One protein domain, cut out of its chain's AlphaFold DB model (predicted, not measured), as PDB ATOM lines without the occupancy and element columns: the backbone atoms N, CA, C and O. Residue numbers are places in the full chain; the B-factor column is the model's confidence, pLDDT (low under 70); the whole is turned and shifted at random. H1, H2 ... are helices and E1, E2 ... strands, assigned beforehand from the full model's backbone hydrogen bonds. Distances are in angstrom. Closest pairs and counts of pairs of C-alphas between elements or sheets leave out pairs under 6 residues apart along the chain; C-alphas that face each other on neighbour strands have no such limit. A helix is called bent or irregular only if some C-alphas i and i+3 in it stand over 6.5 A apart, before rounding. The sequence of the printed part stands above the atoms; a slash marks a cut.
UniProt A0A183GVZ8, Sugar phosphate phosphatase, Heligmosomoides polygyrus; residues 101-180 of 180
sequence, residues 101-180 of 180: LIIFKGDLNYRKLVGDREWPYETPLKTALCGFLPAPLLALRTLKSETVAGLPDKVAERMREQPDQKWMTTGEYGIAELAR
ATOM      1  N   LEU A 101     116.765 111.423 199.838       98.50
ATOM      2  CA  LEU A 101     118.071 111.943 199.434       98.50
ATOM      3  C   LEU A 101     119.164 111.300 200.294       98.50
ATOM      4  O   LEU A 101     119.046 111.269 201.519       98.50
ATOM      5  N   ILE A 102     120.260 110.875 199.670       98.69
ATOM      6  CA  ILE A 102     121.464 110.396 200.360       98.69
ATOM      7  C   ILE A 102     122.585 111.413 200.171       98.69
ATOM      8  O   ILE A 102     122.852 111.843 199.052       98.69
ATOM      9  N   ILE A 103     123.282 111.787 201.243       98.75
ATOM     10  CA  ILE A 103     124.419 112.710 201.162       98.75
ATOM     11  C   ILE A 103     125.707 111.963 201.495       98.75
ATOM     12  O   ILE A 103     125.923 111.542 202.630       98.75
ATOM     13  N   PHE A 104     126.597 111.854 200.513       98.62
ATOM     14  CA  PHE A 104     127.920 111.265 200.680       98.62
ATOM     15  C   PHE A 104     128.947 112.357 200.971       98.62
ATOM     16  O   PHE A 104     129.109 113.299 200.196       98.62
ATOM     17  N   LYS A 105     129.648 112.239 202.104       98.44
ATOM     18  CA  LYS A 105     130.588 113.258 202.591       98.44
ATOM     19  C   LYS A 105     132.043 112.854 202.376       98.44
ATOM     20  O   LYS A 105     132.468 111.802 202.846       98.44
ATOM     21  N   GLY A 106     132.827 113.746 201.789       97.94
ATOM     22  CA  GLY A 106     134.282 113.646 201.736       97.94
ATOM     23  C   GLY A 106     134.824 112.739 200.632       97.94
ATOM     24  O   GLY A 106     134.091 112.109 199.872       97.94
ATOM     25  N   ASP A 107     136.151 112.710 200.555       98.38
ATOM     26  CA  ASP A 107     136.898 112.131 199.440       98.38
ATOM     27  C   ASP A 107     136.751 110.609 199.329       98.38
ATOM     28  O   ASP A 107     136.434 110.099 198.260       98.38
ATOM     29  N   LEU A 108     136.869 109.877 200.441       98.19
ATOM     30  CA  LEU A 108     136.766 108.415 200.431       98.19
ATOM     31  C   LEU A 108     135.395 107.916 199.957       98.19
ATOM     32  O   LEU A 108     135.313 106.952 199.199       98.19
ATOM     33  N   ASN A 109     134.319 108.581 200.384       98.50
ATOM     34  CA  ASN A 109     132.976 108.253 199.918       98.50
ATOM     35  C   ASN A 109     132.844 108.477 198.409       98.50
ATOM     36  O   ASN A 109     132.272 107.636 197.725       98.50
ATOM     37  N   TYR A 110     133.400 109.571 197.885       98.62
ATOM     38  CA  TYR A 110     133.385 109.831 196.449       98.62
ATOM     39  C   TYR A 110     134.187 108.793 195.668       98.62
ATOM     40  O   TYR A 110     133.678 108.244 194.699       98.62
ATOM     41  N   ARG A 111     135.397 108.456 196.126       98.62
ATOM     42  CA  ARG A 111     136.214 107.398 195.520       98.62
ATOM     43  C   ARG A 111     135.443 106.083 195.436       98.62
ATOM     44  O   ARG A 111     135.381 105.486 194.370       98.62
ATOM     45  N   LYS A 112     134.763 105.671 196.512       98.56
ATOM     46  CA  LYS A 112     133.910 104.468 196.497       98.56
ATOM     47  C   LYS A 112     132.668 104.593 195.610       98.56
ATOM     48  O   LYS A 112     132.268 103.586 195.027       98.56
ATOM     49  N   LEU A 113     132.071 105.783 195.492       98.62
ATOM     50  CA  LEU A 113     130.955 106.047 194.571       98.62
ATOM     51  C   LEU A 113     131.371 105.822 193.115       98.62
ATOM     52  O   LEU A 113     130.636 105.179 192.374       98.62
ATOM     53  N   VAL A 114     132.547 106.320 192.723       98.38
ATOM     54  CA  VAL A 114     133.041 106.252 191.336       98.38
ATOM     55  C   VAL A 114     133.977 105.064 191.076       98.38
ATOM     56  O   VAL A 114     134.575 104.954 190.008       98.38
ATOM     57  N   GLY A 115     134.135 104.172 192.057       98.06
ATOM     58  CA  GLY A 115     135.001 102.995 191.970       98.06
ATOM     59  C   GLY A 115     136.501 103.295 191.872       98.06
ATOM     60  O   GLY A 115     137.238 102.423 191.422       98.06
ATOM     61  N   ASP A 116     136.929 104.500 192.262       97.88
ATOM     62  CA  ASP A 116     138.328 104.962 192.297       97.88
ATOM     63  C   ASP A 116     139.071 104.766 190.961       97.88
ATOM     64  O   ASP A 116     140.219 104.332 190.922       97.88
ATOM     65  N   ARG A 117     138.378 105.033 189.844       97.56
ATOM     66  CA  ARG A 117     138.896 104.829 188.481       97.56
ATOM     67  C   ARG A 117     139.369 106.132 187.846       97.56
ATOM     68  O   ARG A 117     138.947 107.223 188.236       97.56
ATOM     69  N   GLU A 118     140.190 105.992 186.811       96.75
ATOM     70  CA  GLU A 118     140.604 107.082 185.929       96.75
ATOM     71  C   GLU A 118     139.479 107.402 184.931       96.75
ATOM     72  O   GLU A 118     139.419 106.882 183.816       96.75
ATOM     73  N   TRP A 119     138.520 108.214 185.373       97.75
ATOM     74  CA  TRP A 119     137.436 108.697 184.522       97.75
ATOM     75  C   TRP A 119     137.885 109.928 183.725       97.75
ATOM     76  O   TRP A 119     138.497 110.831 184.301       97.75
ATOM     77  N   PRO A 120     137.510 110.046 182.438       97.75
ATOM     78  CA  PRO A 120     137.460 111.349 181.784       97.75
ATOM     79  C   PRO A 120     136.626 112.317 182.632       97.75
ATOM     80  O   PRO A 120     135.533 111.956 183.078       97.75
ATOM     81  N   TYR A 121     137.137 113.523 182.886       97.19
ATOM     82  CA  TYR A 121     136.582 114.446 183.889       97.19
ATOM     83  C   TYR A 121     135.112 114.819 183.655       97.19
ATOM     84  O   TYR A 121     134.387 115.136 184.595       97.19
ATOM     85  N   GLU A 122     134.683 114.790 182.399       97.50
ATOM     86  CA  GLU A 122     133.344 115.143 181.922       97.50
ATOM     87  C   GLU A 122     132.372 113.961 181.995       97.50
ATOM     88  O   GLU A 122     131.164 114.151 181.841       97.50
ATOM     89  N   THR A 123     132.872 112.742 182.249       98.31
ATOM     90  CA  THR A 123     132.046 111.535 182.374       98.31
ATOM     91  C   THR A 123     130.883 111.826 183.314       98.31
ATOM     92  O   THR A 123     131.130 112.163 184.471       98.31
ATOM     93  N   PRO A 124     129.615 111.690 182.883       97.62
ATOM     94  CA  PRO A 124     128.486 112.011 183.743       97.62
ATOM     95  C   PRO A 124     128.555 111.229 185.056       97.62
ATOM     96  O   PRO A 124     128.768 110.014 185.029       97.62
ATOM     97  N   LEU A 125     128.308 111.886 186.197       97.44
ATOM     98  CA  LEU A 125     128.368 111.229 187.512       97.44
ATOM     99  C   LEU A 125     127.513 109.951 187.540       97.44
ATOM    100  O   LEU A 125     127.957 108.920 188.026       97.44
ATOM    101  N   LYS A 126     126.325 109.975 186.921       97.69
ATOM    102  CA  LYS A 126     125.439 108.803 186.806       97.69
ATOM    103  C   LYS A 126     126.103 107.592 186.136       97.69
ATOM    104  O   LYS A 126     125.842 106.462 186.538       97.69
ATOM    105  N   THR A 127     126.965 107.824 185.148       98.19
ATOM    106  CA  THR A 127     127.771 106.780 184.502       98.19
ATOM    107  C   THR A 127     128.876 106.299 185.440       98.19
ATOM    108  O   THR A 127     129.032 105.093 185.630       98.19
ATOM    109  N   ALA A 128     129.596 107.227 186.079       98.38
ATOM    110  CA  ALA A 128     130.688 106.909 187.001       98.38
ATOM    111  C   ALA A 128     130.223 106.113 188.237       98.38
ATOM    112  O   ALA A 128     130.971 105.280 188.745       98.38
ATOM    113  N   LEU A 129     128.962 106.277 188.658       98.50
ATOM    114  CA  LEU A 129     128.330 105.496 189.732       98.50
ATOM    115  C   LEU A 129     128.193 103.997 189.422       98.50
ATOM    116  O   LEU A 129     127.847 103.223 190.314       98.50
ATOM    117  N   CYS A 130     128.416 103.567 188.175       97.81
ATOM    118  CA  CYS A 130     128.390 102.156 187.780       97.81
ATOM    119  C   CYS A 130     127.104 101.418 188.221       97.81
ATOM    120  O   CYS A 130     127.149 100.266 188.648       97.81
ATOM    121  N   GLY A 131     125.948 102.091 188.152       97.19
ATOM    122  CA  GLY A 131     124.649 101.539 188.558       97.19
ATOM    123  C   GLY A 131     124.293 101.704 190.044       97.19
ATOM    124  O   GLY A 131     123.191 101.327 190.445       97.19
ATOM    125  N   PHE A 132     125.165 102.298 190.866       98.50
ATOM    126  CA  PHE A 132     124.847 102.643 192.251       98.50
ATOM    127  C   PHE A 132     123.966 103.893 192.338       98.50
ATOM    128  O   PHE A 132     124.454 105.018 192.398       98.50
ATOM    129  N   LEU A 133     122.650 103.694 192.356       97.94
ATOM    130  CA  LEU A 133     121.686 104.773 192.566       97.94
ATOM    131  C   LEU A 133     120.462 104.258 193.348       97.94
ATOM    132  O   LEU A 133     119.388 104.138 192.762       97.94
ATOM    133  N   PRO A 134     120.619 103.884 194.637       98.25
ATOM    134  CA  PRO A 134     119.498 103.396 195.454       98.25
ATOM    135  C   PRO A 134     118.412 104.467 195.651       98.25
ATOM    136  O   PRO A 134     117.228 104.160 195.653       98.25
ATOM    137  N   ALA A 135     118.822 105.732 195.741       98.50
ATOM    138  CA  ALA A 135     117.972 106.914 195.835       98.50
ATOM    139  C   ALA A 135     118.708 108.113 195.203       98.50
ATOM    140  O   ALA A 135     119.908 107.991 194.912       98.50
ATOM    141  N   PRO A 136     118.057 109.281 195.004       98.56
ATOM    142  CA  PRO A 136     118.772 110.504 194.659       98.56
ATOM    143  C   PRO A 136     119.924 110.732 195.637       98.56
ATOM    144  O   PRO A 136     119.744 110.625 196.851       98.56
ATOM    145  N   LEU A 137     121.116 111.030 195.122       98.31
ATOM    146  CA  LEU A 137     122.300 111.198 195.957       98.31
ATOM    147  C   LEU A 137     123.060 112.475 195.629       98.31
ATOM    148  O   LEU A 137     123.171 112.870 194.471       98.31
ATOM    149  N   LEU A 138     123.585 113.112 196.670       98.56
ATOM    150  CA  LEU A 138     124.410 114.308 196.613       98.56
ATOM    151  C   LEU A 138     125.802 113.971 197.146       98.56
ATOM    152  O   LEU A 138     125.967 113.638 198.322       98.56
ATOM    153  N   ALA A 139     126.815 114.085 196.297       98.31
ATOM    154  CA  ALA A 139     128.202 113.959 196.706       98.31
ATOM    155  C   ALA A 139     128.759 115.333 197.099       98.31
ATOM    156  O   ALA A 139     128.834 116.235 196.267       98.31
ATOM    157  N   LEU A 140     129.155 115.489 198.364       98.19
ATOM    158  CA  LEU A 140     129.814 116.684 198.895       98.19
ATOM    159  C   LEU A 140     131.263 116.346 199.233       98.19
ATOM    160  O   LEU A 140     131.540 115.712 200.257       98.19
ATOM    161  N   ARG A 141     132.196 116.780 198.394       97.94
ATOM    162  CA  ARG A 141     133.603 116.375 198.470       97.94
ATOM    163  C   ARG A 141     134.523 117.583 198.397       97.94
ATOM    164  O   ARG A 141     134.335 118.441 197.547       97.94
ATOM    165  N   THR A 142     135.567 117.582 199.220       97.75
ATOM    166  CA  THR A 142     136.815 118.299 198.923       97.75
ATOM    167  C   THR A 142     137.783 117.347 198.232       97.75
ATOM    168  O   THR A 142     137.881 116.184 198.633       97.75
ATOM    169  N   LEU A 143     138.437 117.798 197.164       97.38
ATOM    170  CA  LEU A 143     139.233 116.932 196.294       97.38
ATOM    171  C   LEU A 143     140.574 116.599 196.956       97.38
ATOM    172  O   LEU A 143     141.384 117.492 197.195       97.38
ATOM    173  N   LYS A 144     140.785 115.318 197.280       97.25
ATOM    174  CA  LYS A 144     142.014 114.799 197.908       97.25
ATOM    175  C   LYS A 144     142.537 113.530 197.216       97.25
ATOM    176  O   LYS A 144     143.281 112.760 197.820       97.25
ATOM    177  N   SER A 145     142.121 113.297 195.973       96.56
ATOM    178  CA  SER A 145     142.498 112.145 195.148       96.56
ATOM    179  C   SER A 145     142.262 112.420 193.661       96.56
ATOM    180  O   SER A 145     141.412 113.229 193.296       96.56
ATOM    181  N   GLU A 146     142.992 111.707 192.805       95.56
ATOM    182  CA  GLU A 146     143.101 111.947 191.353       95.56
ATOM    183  C   GLU A 146     141.893 111.461 190.529       95.56
ATOM    184  O   GLU A 146     141.911 111.512 189.304       95.56
ATOM    185  N   THR A 147     140.821 110.998 191.178       96.56
ATOM    186  CA  THR A 147     139.579 110.602 190.499       96.56
ATOM    187  C   THR A 147     138.558 111.735 190.537       96.56
ATOM    188  O   THR A 147     138.350 112.355 191.581       96.56
ATOM    189  N   VAL A 148     137.893 112.017 189.417       97.00
ATOM    190  CA  VAL A 148     136.796 112.989 189.310       97.00
ATOM    191  C   VAL A 148     135.938 112.658 188.091       97.00
ATOM    192  O   VAL A 148     136.440 112.172 187.083       97.00
ATOM    193  N   ALA A 149     134.642 112.915 188.188       97.62
ATOM    194  CA  ALA A 149     133.670 112.767 187.118       97.62
ATOM    195  C   ALA A 149     132.645 113.904 187.227       97.62
ATOM    196  O   ALA A 149     132.509 114.504 188.289       97.62
ATOM    197  N   GLY A 150     131.905 114.183 186.157       96.88
ATOM    198  CA  GLY A 150     130.781 115.119 186.164       96.88
ATOM    199  C   GLY A 150     131.145 116.598 186.013       96.88
ATOM    200  O   GLY A 150     130.262 117.446 186.156       96.88
ATOM    201  N   LEU A 151     132.400 116.934 185.695       97.00
ATOM    202  CA  LEU A 151     132.786 118.325 185.464       97.00
ATOM    203  C   LEU A 151     132.157 118.860 184.166       97.00
ATOM    204  O   LEU A 151     132.210 118.183 183.142       97.00
ATOM    205  N   PRO A 152     131.623 120.096 184.155       96.38
ATOM    206  CA  PRO A 152     131.212 120.743 182.912       96.38
ATOM    207  C   PRO A 152     132.387 120.867 181.934       96.38
ATOM    208  O   PRO A 152     133.489 121.194 182.375       96.38
ATOM    209  N   ASP A 153     132.152 120.724 180.626       96.50
ATOM    210  CA  ASP A 153     133.208 120.699 179.593       96.50
ATOM    211  C   ASP A 153     134.233 121.834 179.740       96.50
ATOM    212  O   ASP A 153     135.434 121.594 179.833       96.50
ATOM    213  N   LYS A 154     133.754 123.076 179.892       96.56
ATOM    214  CA  LYS A 154     134.616 124.259 180.075       96.56
ATOM    215  C   LYS A 154     135.485 124.188 181.334       96.56
ATOM    216  O   LYS A 154     136.578 124.747 181.376       96.56
ATOM    217  N   VAL A 155     134.977 123.562 182.396       96.06
ATOM    218  CA  VAL A 155     135.734 123.352 183.635       96.06
ATOM    219  C   VAL A 155     136.741 122.230 183.426       96.06
ATOM    220  O   VAL A 155     137.896 122.413 183.792       96.06
ATOM    221  N   ALA A 156     136.339 121.117 182.811       96.44
ATOM    222  CA  ALA A 156     137.221 119.994 182.514       96.44
ATOM    223  C   ALA A 156     138.413 120.413 181.638       96.44
ATOM    224  O   ALA A 156     139.551 120.082 181.963       96.44
ATOM    225  N   GLU A 157     138.175 121.197 180.583       95.88
ATOM    226  CA  GLU A 157     139.219 121.786 179.734       95.88
ATOM    227  C   GLU A 157     140.196 122.633 180.552       95.88
ATOM    228  O   GLU A 157     141.388 122.338 180.581       95.88
ATOM    229  N   ARG A 158     139.687 123.610 181.315       95.31
ATOM    230  CA  ARG A 158     140.516 124.469 182.174       95.31
ATOM    231  C   ARG A 158     141.319 123.677 183.210       95.31
ATOM    232  O   ARG A 158     142.434 124.062 183.555       95.31
ATOM    233  N   MET A 159     140.741 122.610 183.757       94.88
ATOM    234  CA  MET A 159     141.389 121.799 184.788       94.88
ATOM    235  C   MET A 159     142.447 120.842 184.226       94.88
ATOM    236  O   MET A 159     143.389 120.506 184.941       94.88
ATOM    237  N   ARG A 160     142.350 120.445 182.950       93.06
ATOM    238  CA  ARG A 160     143.413 119.695 182.254       93.06
ATOM    239  C   ARG A 160     144.689 120.515 182.068       93.06
ATOM    240  O   ARG A 160     145.771 119.943 182.061       93.06
ATOM    241  N   GLU A 161     144.565 121.833 181.950       92.56
ATOM    242  CA  GLU A 161     145.701 122.750 181.790       92.56
ATOM    243  C   GLU A 161     146.425 123.062 183.113       92.56
ATOM    244  O   GLU A 161     147.496 123.671 183.101       92.56
ATOM    245  N   GLN A 162     145.865 122.668 184.264       92.62
ATOM    246  CA  GLN A 162     146.489 122.923 185.564       92.62
ATOM    247  C   GLN A 162     147.753 122.063 185.751       92.62
ATOM    248  O   GLN A 162     147.703 120.846 185.547       92.62
ATOM    249  N   PRO A 163     148.877 122.657 186.196       86.44
ATOM    250  CA  PRO A 163     150.142 121.947 186.332       86.44
ATOM    251  C   PRO A 163     150.071 120.862 187.409       86.44
ATOM    252  O   PRO A 163     149.446 121.040 188.459       86.44
ATOM    253  N   ASP A 164     150.744 119.741 187.148       85.50
ATOM    254  CA  ASP A 164     150.904 118.590 188.050       85.50
ATOM    255  C   ASP A 164     149.597 117.998 188.614       85.50
ATOM    256  O   ASP A 164     149.648 117.230 189.571       85.50
ATOM    257  N   GLN A 165     148.422 118.394 188.105       87.00
ATOM    258  CA  GLN A 165     147.103 117.950 188.579       87.00
ATOM    259  C   GLN A 165     146.853 118.112 190.099       87.00
ATOM    260  O   GLN A 165     145.894 117.563 190.646       87.00
ATOM    261  N   LYS A 166     147.651 118.939 190.793       92.75
ATOM    262  CA  LYS A 166     147.593 119.127 192.260       92.75
ATOM    263  C   LYS A 166     146.243 119.626 192.767       92.75
ATOM    264  O   LYS A 166     145.874 119.352 193.905       92.75
ATOM    265  N   TRP A 167     145.478 120.309 191.919       94.31
ATOM    266  CA  TRP A 167     144.128 120.771 192.240       94.31
ATOM    267  C   TRP A 167     143.185 119.634 192.691       94.31
ATOM    268  O   TRP A 167     142.231 119.892 193.422       94.31
ATOM    269  N   MET A 168     143.464 118.380 192.308       94.56
ATOM    270  CA  MET A 168     142.695 117.206 192.732       94.56
ATOM    271  C   MET A 168     143.101 116.646 194.102       94.56
ATOM    272  O   MET A 168     142.365 115.842 194.669       94.56
ATOM    273  N   THR A 169     144.262 117.024 194.642       95.75
ATOM    274  CA  THR A 169     144.860 116.351 195.809       95.75
ATOM    275  C   THR A 169     145.114 117.272 197.004       95.75
ATOM    276  O   THR A 169     145.266 116.776 198.121       95.75
ATOM    277  N   THR A 170     145.100 118.597 196.827       95.38
ATOM    278  CA  THR A 170     145.385 119.565 197.907       95.38
ATOM    279  C   THR A 170     144.230 119.778 198.888       95.38
ATOM    280  O   THR A 170     144.449 120.243 200.006       95.38
ATOM    281  N   GLY A 171     142.991 119.448 198.511       95.38
ATOM    282  CA  GLY A 171     141.794 119.755 199.299       95.38
ATOM    283  C   GLY A 171     141.288 121.194 199.161       95.38
ATOM    284  O   GLY A 171     140.348 121.557 199.864       95.38
ATOM    285  N   GLU A 172     141.880 122.001 198.274       95.88
ATOM    286  CA  GLU A 172     141.504 123.406 198.039       95.88
ATOM    287  C   GLU A 172     140.232 123.551 197.194       95.88
ATOM    288  O   GLU A 172     139.529 124.557 197.281       95.88
ATOM    289  N   TYR A 173     139.917 122.530 196.396       96.44
ATOM    290  CA  TYR A 173     138.730 122.484 195.556       96.44
ATOM    291  C   TYR A 173     137.647 121.619 196.196       96.44
ATOM    292  O   TYR A 173     137.929 120.637 196.891       96.44
ATOM    293  N   GLY A 174     136.389 121.967 195.926       96.94
ATOM    294  CA  GLY A 174     135.233 121.198 196.363       96.94
ATOM    295  C   GLY A 174     134.165 121.082 195.285       96.94
ATOM    296  O   GLY A 174     134.022 121.967 194.443       96.94
ATOM    297  N   ILE A 175     133.411 119.989 195.340       96.50
ATOM    298  CA  ILE A 175     132.268 119.709 194.472       96.50
ATOM    299  C   ILE A 175     131.027 119.381 195.302       96.50
ATOM    300  O   ILE A 175     131.108 118.809 196.396       96.50
ATOM    301  N   ALA A 176     129.879 119.752 194.743       97.62
ATOM    302  CA  ALA A 176     128.554 119.379 195.203       97.62
ATOM    303  C   ALA A 176     127.763 118.887 193.986       97.62
ATOM    304  O   ALA A 176     127.270 119.691 193.198       97.62
ATOM    305  N   GLU A 177     127.688 117.570 193.809       96.69
ATOM    306  CA  GLU A 177     127.120 116.954 192.605       96.69
ATOM    307  C   GLU A 177     125.924 116.070 192.942       96.69
ATOM    308  O   GLU A 177     126.020 115.158 193.765       96.69
ATOM    309  N   LEU A 178     124.790 116.349 192.298       97.75
ATOM    310  CA  LEU A 178     123.544 115.604 192.456       97.75
ATOM    311  C   LEU A 178     123.391 114.586 191.320       97.75
ATOM    312  O   LEU A 178     123.424 114.957 190.146       97.75
ATOM    313  N   ALA A 179     123.124 113.328 191.665       97.19
ATOM    314  CA  ALA A 179     122.707 112.282 190.739       97.19
ATOM    315  C   ALA A 179     121.267 111.840 191.039       97.19
ATOM    316  O   ALA A 179     120.898 111.612 192.193       97.19
ATOM    317  N   ARG A 180     120.459 111.728 189.980       92.75
ATOM    318  CA  ARG A 180     119.061 111.274 189.987       92.75
ATOM    319  C   ARG A 180     118.738 110.525 188.695       92.75
ATOM    320  O   ARG A 180     119.425 110.751 187.671       92.75
TER     321      ARG A 180
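AT A GLANCE: This is residues 101 to 180 of the 180 residues of the protein "Sugar phosphate phosphatase" of Heligmosomoides polygyrus (UniProt A0A183GVZ8). A small three-stranded sheet with H1 on it and the short H2 grazing it makes one half of an elongated domain, and H3 and H4 make the other end, off the sheet. The 80 printed residues run E1, H1, H2, E2, H3, H4, E3, four named helices and three named strands, class mixed. The mixed sheet has the order E1, E2, E3. The whole is compact, with a radius of gyration of the C-alphas of 11.9 A and spans of 37 by 21 by 18 A.

HOW THE PARTS SIT: E1, residues 102 to 105, is parallel to E2, residues 137 to 142, at 10 degrees, with N 104 and O 138 at 2.9 A. H1, residues 107 to 113, and H2, residues 125 to 128, stand between them in a strand-helix-strand unit, two parallel neighbour strands joined through helices, with a right-handed crossover. H1 is on the sheet at a height of 6.4 A, over none of its strands; its closest C-alphas to E2 are Asp 107 and Arg 141, 5.5 A. E3, residues 174 to 179, is antiparallel to E2 at 168 degrees, with N 175 and O 141 at 2.8 A. H2 only grazes the sheet; its closest C-alphas to E3 are Lys 126 and Ala 179, 5.9 A. H3, residues 153 to 160, and H4, residues 163 to 168, are not on the sheet; they are close but not clearly touching, C-alphas Met 159 and Gln 165 at 7.9 A, with a steep tilt of 59 degrees, opposite ways. Every O i to N i+4 pair is within hydrogen-bond range in H1 and H3; H2 is too short for one, and H4 has 0 of 2, with 1 of 3 O i to N i+3 pairs.

IN THESE COORDINATES: E1 begins at C-alpha 102 (121.464, 110.396, 200.360). E2 and E3 each measure 16.4 A, H3 10.6 A. H4 is irregular, C-alphas 164 and 167 being 8.3 A apart. E3 ends at C-alpha 179 (122.707, 112.282, 190.739).

THE WHOLE: The C-alphas farthest apart are Pro 134 and Pro 163, 37.0 A. The printed part has no cut. The link H1 to H2, 11 residues, is long. No printed residue is under 70 in pLDDT.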